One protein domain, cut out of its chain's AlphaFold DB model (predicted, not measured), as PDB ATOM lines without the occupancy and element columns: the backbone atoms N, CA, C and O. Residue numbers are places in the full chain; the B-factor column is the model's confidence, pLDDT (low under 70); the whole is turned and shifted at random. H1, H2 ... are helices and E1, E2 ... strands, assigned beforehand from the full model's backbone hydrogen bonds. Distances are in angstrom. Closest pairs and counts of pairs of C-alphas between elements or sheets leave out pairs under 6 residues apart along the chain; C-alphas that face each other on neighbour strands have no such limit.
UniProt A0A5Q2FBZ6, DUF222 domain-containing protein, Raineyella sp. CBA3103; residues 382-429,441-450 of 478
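This is residues 382 to 429 and 441 to 450 of the 478 residues of the protein "DUF222 domain-containing protein" of Raineyella sp. CBA3103 (UniProt A0A5Q2FBZ6). A small ribbon of strand-like chain makes one part, with the single strand E1 between two short antiparallel stretches, residues 384 to 385 and 406 to 407; H1 and H2 lie toward the end of E1 where that strand begins. After H2 a stretch of 14 residues with no named element, residues 416 to 429, swings out and then runs toward the side of the model where H3 is set off, ending at the cut before H3, and residues 413 to 421, of which 413 to 415 belong to H2, stick out. The printed part has 58 residues with three named helices and one named strand, in the order H1, E1, H2, H3. The class is mostly helix, though the named elements hold 28 residues, under half of the printed part. The whole is only just compact, close to loose, with a radius of gyration of the C-alphas of 12.1 A and spans of 30 by 25 by 21 A.

The printed part begins at Leu 382. H1 covers residues 388 to 393, and its first C-alpha is at (48.180, -33.700, 31.888). E1 covers residues 397 to 400 and measures 9.8 A from first to last C-alpha. H2 covers residues 408 to 415 and measures 10.4 A, beginning with C-alpha 408 at (48.508, -44.893, 36.818). H3, the longest helix by residues, covers residues 441 to 450 and measures 14.3 A, ending with C-alpha 450 at (28.535, -33.643, 32.768).

E1 pairs with no named strand. Residues 384 to 385 pair antiparallel with residues 399 to 400 of E1, and residues 406 to 407 pair antiparallel with residues 397 to 398 of E1. The closest C-alphas of E1 and H2 are those of Val 397 and Leu 408, 5.3 A apart. The closest C-alphas of H1 and E1 are those of Asp 390 and Val 397, 7.2 A apart. H1 and H2 are only just apart, with their closest C-alphas at 8.1 A. H3 is apart from H1, from E1 and from H2. In H1, H2 and H3 every O i to N i+4 pair is within hydrogen-bond range.

The two C-alphas farthest apart are those of Gly 417 and Arg 429, at 31.9 A. Residues 430 to 440 are not printed, and C-alphas 429 and 441 stand 16.7 A apart across the cut, which lies in the link from H2 to H3. Of the links that are printed whole, H1 to E1 is tight and E1 to H2 is short. The mean pLDDT of the printed part is 75.2, and 16 residues are under 70, among them residues 424 to 429 and 441 to 446.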
ATOM      1  N   LEU A 382      36.105 -47.470  28.670       75.62
ATOM      2  CA  LEU A 382      36.474 -46.851  29.941       75.62
ATOM      3  C   LEU A 382      36.625 -45.349  29.780       75.62
ATOM      4  O   LEU A 382      37.365 -44.881  28.917       75.62
ATOM      5  N   HIS A 383      35.959 -44.615  30.662       77.81
ATOM      6  CA  HIS A 383      36.129 -43.179  30.803       77.81
ATOM      7  C   HIS A 383      37.161 -42.929  31.900       77.81
ATOM      8  O   HIS A 383      36.900 -43.163  33.083       77.81
ATOM      9  N   VAL A 384      38.361 -42.517  31.486       80.25
ATOM     10  CA  VAL A 384      39.493 -42.267  32.380       80.25
ATOM     11  C   VAL A 384      39.827 -40.782  32.361       80.25
ATOM     12  O   VAL A 384      40.086 -40.206  31.306       80.25
ATOM     13  N   HIS A 385      39.870 -40.177  33.540       81.62
ATOM     14  CA  HIS A 385      40.345 -38.820  33.748       81.62
ATOM     15  C   HIS A 385      41.730 -38.876  34.386       81.62
ATOM     16  O   HIS A 385      41.904 -39.428  35.475       81.62
ATOM     17  N   VAL A 386      42.708 -38.299  33.697       82.62
ATOM     18  CA  VAL A 386      44.098 -38.181  34.149       82.62
ATOM     19  C   VAL A 386      44.515 -36.732  33.950       82.62
ATOM     20  O   VAL A 386      44.141 -36.120  32.946       82.62
ATOM     21  N   SER A 387      45.258 -36.163  34.898       81.00
ATOM     22  CA  SER A 387      45.826 -34.831  34.700       81.00
ATOM     23  C   SER A 387      46.926 -34.873  33.628       81.00
ATOM     24  O   SER A 387      47.603 -35.886  33.453       81.00
ATOM     25  N   ALA A 388      47.123 -33.770  32.900       77.50
ATOM     26  CA  ALA A 388      48.180 -33.700  31.888       77.50
ATOM     27  C   ALA A 388      49.577 -33.919  32.502       77.50
ATOM     28  O   ALA A 388      50.393 -34.629  31.923       77.50
ATOM     29  N   ALA A 389      49.813 -33.381  33.703       77.44
ATOM     30  CA  ALA A 389      51.079 -33.525  34.416       77.44
ATOM     31  C   ALA A 389      51.368 -34.986  34.807       77.44
ATOM     32  O   ALA A 389      52.477 -35.465  34.582       77.44
ATOM     33  N   ASP A 390      50.370 -35.709  35.329       81.06
ATOM     34  CA  ASP A 390      50.525 -37.121  35.709       81.06
ATOM     35  C   ASP A 390      50.730 -38.016  34.477       81.06
ATOM     36  O   ASP A 390      51.511 -38.971  34.502       81.06
ATOM     37  N   LEU A 391      50.055 -37.688  33.370       81.81
ATOM     38  CA  LEU A 391      50.209 -38.401  32.105       81.81
ATOM     39  C   LEU A 391      51.608 -38.200  31.504       81.81
ATOM     40  O   LEU A 391      52.206 -39.164  31.031       81.81
ATOM     41  N   GLU A 392      52.142 -36.976  31.541       82.75
ATOM     42  CA  GLU A 392      53.501 -36.661  31.077       82.75
ATOM     43  C   GLU A 392      54.579 -37.301  31.957       82.75
ATOM     44  O   GLU A 392      55.574 -37.817  31.446       82.75
ATOM     45  N   ALA A 393      54.379 -37.301  33.277       81.62
ATOM     46  CA  ALA A 393      55.297 -37.923  34.223       81.62
ATOM     47  C   ALA A 393      55.258 -39.462  34.168       81.62
ATOM     48  O   ALA A 393      56.212 -40.122  34.581       81.62
ATOM     49  N   GLY A 394      54.162 -40.047  33.667       78.12
ATOM     50  CA  GLY A 394      53.938 -41.495  33.661       78.12
ATOM     51  C   GLY A 394      53.699 -42.082  35.058       78.12
ATOM     52  O   GLY A 394      53.745 -43.299  35.238       78.12
ATOM     53  N   CYS A 395      53.450 -41.229  36.052       79.56
ATOM     54  CA  CYS A 395      53.166 -41.584  37.436       79.56
ATOM     55  C   CYS A 395      52.105 -40.633  38.000       79.56
ATOM     56  O   CYS A 395      52.052 -39.476  37.601       79.56
ATOM     57  N   GLY A 396      51.269 -41.119  38.919       83.44
ATOM     58  CA  GLY A 396      50.154 -40.352  39.486       83.44
ATOM     59  C   GLY A 396      48.896 -41.203  39.645       83.44
ATOM     60  O   GLY A 396      48.972 -42.437  39.655       83.44
ATOM     61  N   VAL A 397      47.738 -40.552  39.757       85.38
ATOM     62  CA  VAL A 397      46.441 -41.211  39.958       85.38
ATOM     63  C   VAL A 397      45.511 -40.925  38.780       85.38
ATOM     64  O   VAL A 397      45.407 -39.807  38.288       85.38
ATOM     65  N   ALA A 398      44.816 -41.961  38.322       84.50
ATOM     66  CA  ALA A 398      43.761 -41.876  37.329       84.50
ATOM     67  C   ALA A 398      42.399 -42.082  37.995       84.50
ATOM     68  O   ALA A 398      42.213 -42.988  38.810       84.50
ATOM     69  N   ARG A 399      41.407 -41.282  37.609       82.00
ATOM     70  CA  ARG A 399      40.011 -41.522  37.976       82.00
ATOM     71  C   ARG A 399      39.327 -42.281  36.852       82.00
ATOM     72  O   ARG A 399      39.268 -41.786  35.732       82.00
ATOM     73  N   VAL A 400      38.758 -43.439  37.162       82.25
ATOM     74  CA  VAL A 400      37.923 -44.199  36.226       82.25
ATOM     75  C   VAL A 400      36.465 -44.018  36.637       82.25
ATOM     76  O   VAL A 400      36.137 -44.162  37.814       82.25
ATOM     77  N   GLU A 401      35.584 -43.656  35.705       75.31
ATOM     78  CA  GLU A 401      34.157 -43.522  36.021       75.31
ATOM     79  C   GLU A 401      33.578 -44.827  36.591       75.31
ATOM     80  O   GLU A 401      33.920 -45.921  36.148       75.31
ATOM     81  N   GLY A 402      32.713 -44.712  37.604       69.38
ATOM     82  CA  GLY A 402      32.113 -45.864  38.288       69.38
ATOM     83  C   GLY A 402      33.034 -46.591  39.277       69.38
ATOM     84  O   GLY A 402      32.565 -47.480  39.986       69.38
ATOM     85  N   HIS A 403      34.306 -46.197  39.380       76.19
ATOM     86  CA  HIS A 403      35.298 -46.851  40.232       76.19
ATOM     87  C   HIS A 403      36.059 -45.853  41.120       76.19
ATOM     88  O   HIS A 403      36.049 -44.642  40.889       76.19
ATOM     89  N   GLU A 404      36.708 -46.366  42.169       76.00
ATOM     90  CA  GLU A 404      37.602 -45.559  43.007       76.00
ATOM     91  C   GLU A 404      38.848 -45.112  42.218       76.00
ATOM     92  O   GLU A 404      39.226 -45.785  41.257       76.00
ATOM     93  N   PRO A 405      39.500 -43.995  42.600       84.00
ATOM     94  CA  PRO A 405      40.759 -43.573  41.989       84.00
ATOM     95  C   PRO A 405      41.817 -44.688  42.018       84.00
ATOM     96  O   PRO A 405      42.010 -45.346  43.041       84.00
ATOM     97  N   VAL A 406      42.511 -44.889  40.895       85.12
ATOM     98  CA  VAL A 406      43.475 -45.978  40.681       85.12
ATOM     99  C   VAL A 406      44.846 -45.396  40.315       85.12
ATOM    100  O   VAL A 406      44.908 -44.495  39.480       85.12
ATOM    101  N   PRO A 407      45.964 -45.898  40.869       86.44
ATOM    102  CA  PRO A 407      47.300 -45.490  40.432       86.44
ATOM    103  C   PRO A 407      47.523 -45.716  38.927       86.44
ATOM    104  O   PRO A 407      47.119 -46.743  38.377       86.44
ATOM    105  N   LEU A 408      48.226 -44.799  38.258       85.19
ATOM    106  CA  LEU A 408      48.508 -44.893  36.818       85.19
ATOM    107  C   LEU A 408      49.297 -46.148  36.438       85.19
ATOM    108  O   LEU A 408      49.055 -46.727  35.382       85.19
ATOM    109  N   SER A 409      50.195 -46.608  37.309       83.75
ATOM    110  CA  SER A 409      50.932 -47.863  37.122       83.75
ATOM    111  C   SER A 409      49.998 -49.071  37.029       83.75
ATOM    112  O   SER A 409      50.187 -49.933  36.175       83.75
ATOM    113  N   GLN A 410      48.951 -49.101  37.857       81.75
ATOM    114  CA  GLN A 410      47.946 -50.159  37.853       81.75
ATOM    115  C   GLN A 410      47.031 -50.059  36.626       81.75
ATOM    116  O   GLN A 410      46.686 -51.080  36.035       81.75
ATOM    117  N   LEU A 411      46.663 -48.844  36.204       83.56
ATOM    118  CA  LEU A 411      45.927 -48.658  34.953       83.56
ATOM    119  C   LEU A 411      46.758 -49.120  33.743       83.56
ATOM    120  O   LEU A 411      46.233 -49.790  32.858       83.56
ATOM    121  N   ALA A 412      48.054 -48.807  33.712       81.38
ATOM    122  CA  ALA A 412      48.960 -49.237  32.651       81.38
ATOM    123  C   ALA A 412      49.140 -50.764  32.625       81.38
ATOM    124  O   ALA A 412      49.110 -51.358  31.549       81.38
ATOM    125  N   GLU A 413      49.269 -51.410  33.789       80.38
ATOM    126  CA  GLU A 413      49.291 -52.876  33.905       80.38
ATOM    127  C   GLU A 413      48.006 -53.494  33.343       80.38
ATOM    128  O   GLU A 413      48.062 -54.435  32.550       80.38
ATOM    129  N   PHE A 414      46.855 -52.916  33.686       75.94
ATOM    130  CA  PHE A 414      45.563 -53.359  33.179       75.94
ATOM    131  C   PHE A 414      45.443 -53.229  31.652       75.94
ATOM    132  O   PHE A 414      44.986 -54.157  30.983       75.94
ATOM    133  N   LEU A 415      45.875 -52.103  31.082       79.31
ATOM    134  CA  LEU A 415      45.792 -51.857  29.641       79.31
ATOM    135  C   LEU A 415      46.855 -52.629  28.835       79.31
ATOM    136  O   LEU A 415      46.630 -52.928  27.664       79.31
ATOM    137  N   GLY A 416      47.989 -52.992  29.445       70.62
ATOM    138  CA  GLY A 416      49.155 -53.579  28.771       70.62
ATOM    139  C   GLY A 416      48.937 -54.944  28.100       70.62
ATOM    140  O   GLY A 416      49.759 -55.357  27.284       70.62
ATOM    141  N   GLY A 417      47.837 -55.643  28.403       68.19
ATOM    142  CA  GLY A 417      47.465 -56.931  27.794       68.19
ATOM    143  C   GLY A 417      46.354 -56.859  26.736       68.19
ATOM    144  O   GLY A 417      45.959 -57.896  26.184       68.19
ATOM    145  N   CYS A 418      45.836 -55.659  26.461       71.94
ATOM    146  CA  CYS A 418      44.638 -55.442  25.654       71.94
ATOM    147  C   CYS A 418      44.944 -54.608  24.396       71.94
ATOM    148  O   CYS A 418      45.744 -53.676  24.455       71.94
ATOM    149  N   PRO A 419      44.307 -54.892  23.244       70.56
ATOM    150  CA  PRO A 419      44.309 -53.956  22.126       70.56
ATOM    151  C   PRO A 419      43.473 -52.730  22.518       70.56
ATOM    152  O   PRO A 419      42.252 -52.811  22.623       70.56
ATOM    153  N   VAL A 420      44.134 -51.599  22.775       75.56
ATOM    154  CA  VAL A 420      43.477 -50.361  23.215       75.56
ATOM    155  C   VAL A 420      43.394 -49.376  22.056       75.56
ATOM    156  O   VAL A 420      44.406 -49.036  21.442       75.56
ATOM    157  N   ARG A 421      42.190 -48.862  21.792       74.06
ATOM    158  CA  ARG A 421      41.992 -47.652  20.992       74.06
ATOM    159  C   ARG A 421      41.760 -46.483  21.938       74.06
ATOM    160  O   ARG A 421      40.791 -46.477  22.689       74.06
ATOM    161  N   VAL A 422      42.645 -45.494  21.887       75.31
ATOM    162  CA  VAL A 422      42.495 -44.258  22.658       75.31
ATOM    163  C   VAL A 422      41.675 -43.272  21.833       75.31
ATOM    164  O   VAL A 422      42.129 -42.806  20.789       75.31
ATOM    165  N   THR A 423      40.469 -42.957  22.296       72.06
ATOM    166  CA  THR A 423      39.671 -41.852  21.754       72.06
ATOM    167  C   THR A 423      40.130 -40.547  22.412       72.06
ATOM    168  O   THR A 423      40.402 -40.515  23.611       72.06
ATOM    169  N   GLN A 424      40.288 -39.479  21.625       60.62
ATOM    170  CA  GLN A 424      40.896 -38.222  22.076       60.62
ATOM    171  C   GLN A 424      40.148 -37.590  23.264       60.62
ATOM    172  O   GLN A 424      38.929 -37.426  23.212       60.62
ATOM    173  N   VAL A 425      40.914 -37.150  24.272       61.09
ATOM    174  CA  VAL A 425      40.468 -36.481  25.510       61.09
ATOM    175  C   VAL A 425      39.346 -35.474  25.246       61.09
ATOM    176  O   VAL A 425      39.515 -34.549  24.448       61.09
ATOM    177  N   ILE A 426      38.207 -35.657  25.914       61.50
ATOM    178  CA  ILE A 426      37.118 -34.679  25.976       61.50
ATOM    179  C   ILE A 426      37.398 -33.791  27.186       61.50
ATOM    180  O   ILE A 426      37.298 -34.241  28.326       61.50
ATOM    181  N   ASP A 427      37.794 -32.541  26.946       60.50
ATOM    182  CA  ASP A 427      37.860 -31.562  28.027       60.50
ATOM    183  C   ASP A 427      36.432 -31.131  28.363       60.50
ATOM    184  O   ASP A 427      35.760 -30.480  27.566       60.50
ATOM    185  N   THR A 428      35.951 -31.501  29.548       55.34
ATOM    186  CA  THR A 428      34.608 -31.129  30.004       55.34
ATOM    187  C   THR A 428      34.457 -29.626  30.236       55.34
ATOM    188  O   THR A 428      33.327 -29.151  30.343       55.34
ATOM    189  N   ARG A 429      35.565 -28.873  30.297       53.78
ATOM    190  CA  ARG A 429      35.574 -27.411  30.418       53.78
ATOM    191  C   ARG A 429      35.505 -26.688  29.072       53.78
ATOM    192  O   ARG A 429      35.220 -25.493  29.070       53.78
ATOM    193  N   ASP A 441      28.904 -36.809  18.072       67.12
ATOM    194  CA  ASP A 441      29.169 -37.833  19.099       67.12
ATOM    195  C   ASP A 441      30.034 -37.312  20.248       67.12
ATOM    196  O   ASP A 441      29.757 -37.572  21.415       67.12
ATOM    197  N   ARG A 442      31.028 -36.480  19.932       68.00
ATOM    198  CA  ARG A 442      31.903 -35.852  20.929       68.00
ATOM    199  C   ARG A 442      31.146 -34.921  21.885       68.00
ATOM    200  O   ARG A 442      31.415 -34.939  23.084       68.00
ATOM    201  N   LEU A 443      30.197 -34.127  21.376       69.88
ATOM    202  CA  LEU A 443      29.370 -33.230  22.194       69.88
ATOM    203  C   LEU A 443      28.368 -34.035  23.031       69.88
ATOM    204  O   LEU A 443      28.149 -33.734  24.202       69.88
ATOM    205  N   ARG A 444      27.807 -35.103  22.452       69.44
ATOM    206  CA  ARG A 444      26.941 -36.052  23.158       69.44
ATOM    207  C   ARG A 444      27.670 -36.705  24.332       69.44
ATOM    208  O   ARG A 444      27.157 -36.692  25.447       69.44
ATOM    209  N   GLU A 445      28.868 -37.237  24.099       69.88
ATOM    210  CA  GLU A 445      29.706 -37.848  25.135       69.88
ATOM    211  C   GLU A 445      30.059 -36.837  26.234       69.88
ATOM    212  O   GLU A 445      29.933 -37.151  27.416       69.88
ATOM    213  N   GLN A 446      30.394 -35.596  25.870       69.56
ATOM    214  CA  GLN A 446      30.653 -34.533  26.841       69.56
ATOM    215  C   GLN A 446      29.434 -34.230  27.726       69.56
ATOM    216  O   GLN A 446      29.569 -34.116  28.944       69.56
ATOM    217  N   VAL A 447      28.235 -34.123  27.141       70.00
ATOM    218  CA  VAL A 447      26.996 -33.874  27.896       70.00
ATOM    219  C   VAL A 447      26.693 -35.030  28.847       70.00
ATOM    220  O   VAL A 447      26.404 -34.771  30.013       70.00
ATOM    221  N   ILE A 448      26.834 -36.283  28.397       71.12
ATOM    222  CA  ILE A 448      26.641 -37.477  29.241       71.12
ATOM    223  C   ILE A 448      27.627 -37.482  30.421       71.12
ATOM    224  O   ILE A 448      27.249 -37.814  31.544       71.12
ATOM    225  N   GLN A 449      28.877 -37.059  30.214       68.50
ATOM    226  CA  GLN A 449      29.851 -36.968  31.308       68.50
ATOM    227  C   GLN A 449      29.515 -35.865  32.324       68.50
ATOM    228  O   GLN A 449      29.723 -36.037  33.529       68.50
ATOM    229  N   ILE A 450      28.968 -34.731  31.875       66.56
ATOM    230  CA  ILE A 450      28.535 -33.643  32.768       66.56
ATOM    231  C   ILE A 450      27.259 -34.049  33.525       66.56
ATOM    232  O   ILE A 450      27.130 -33.791  34.728       66.56
TER     233      ILE A 450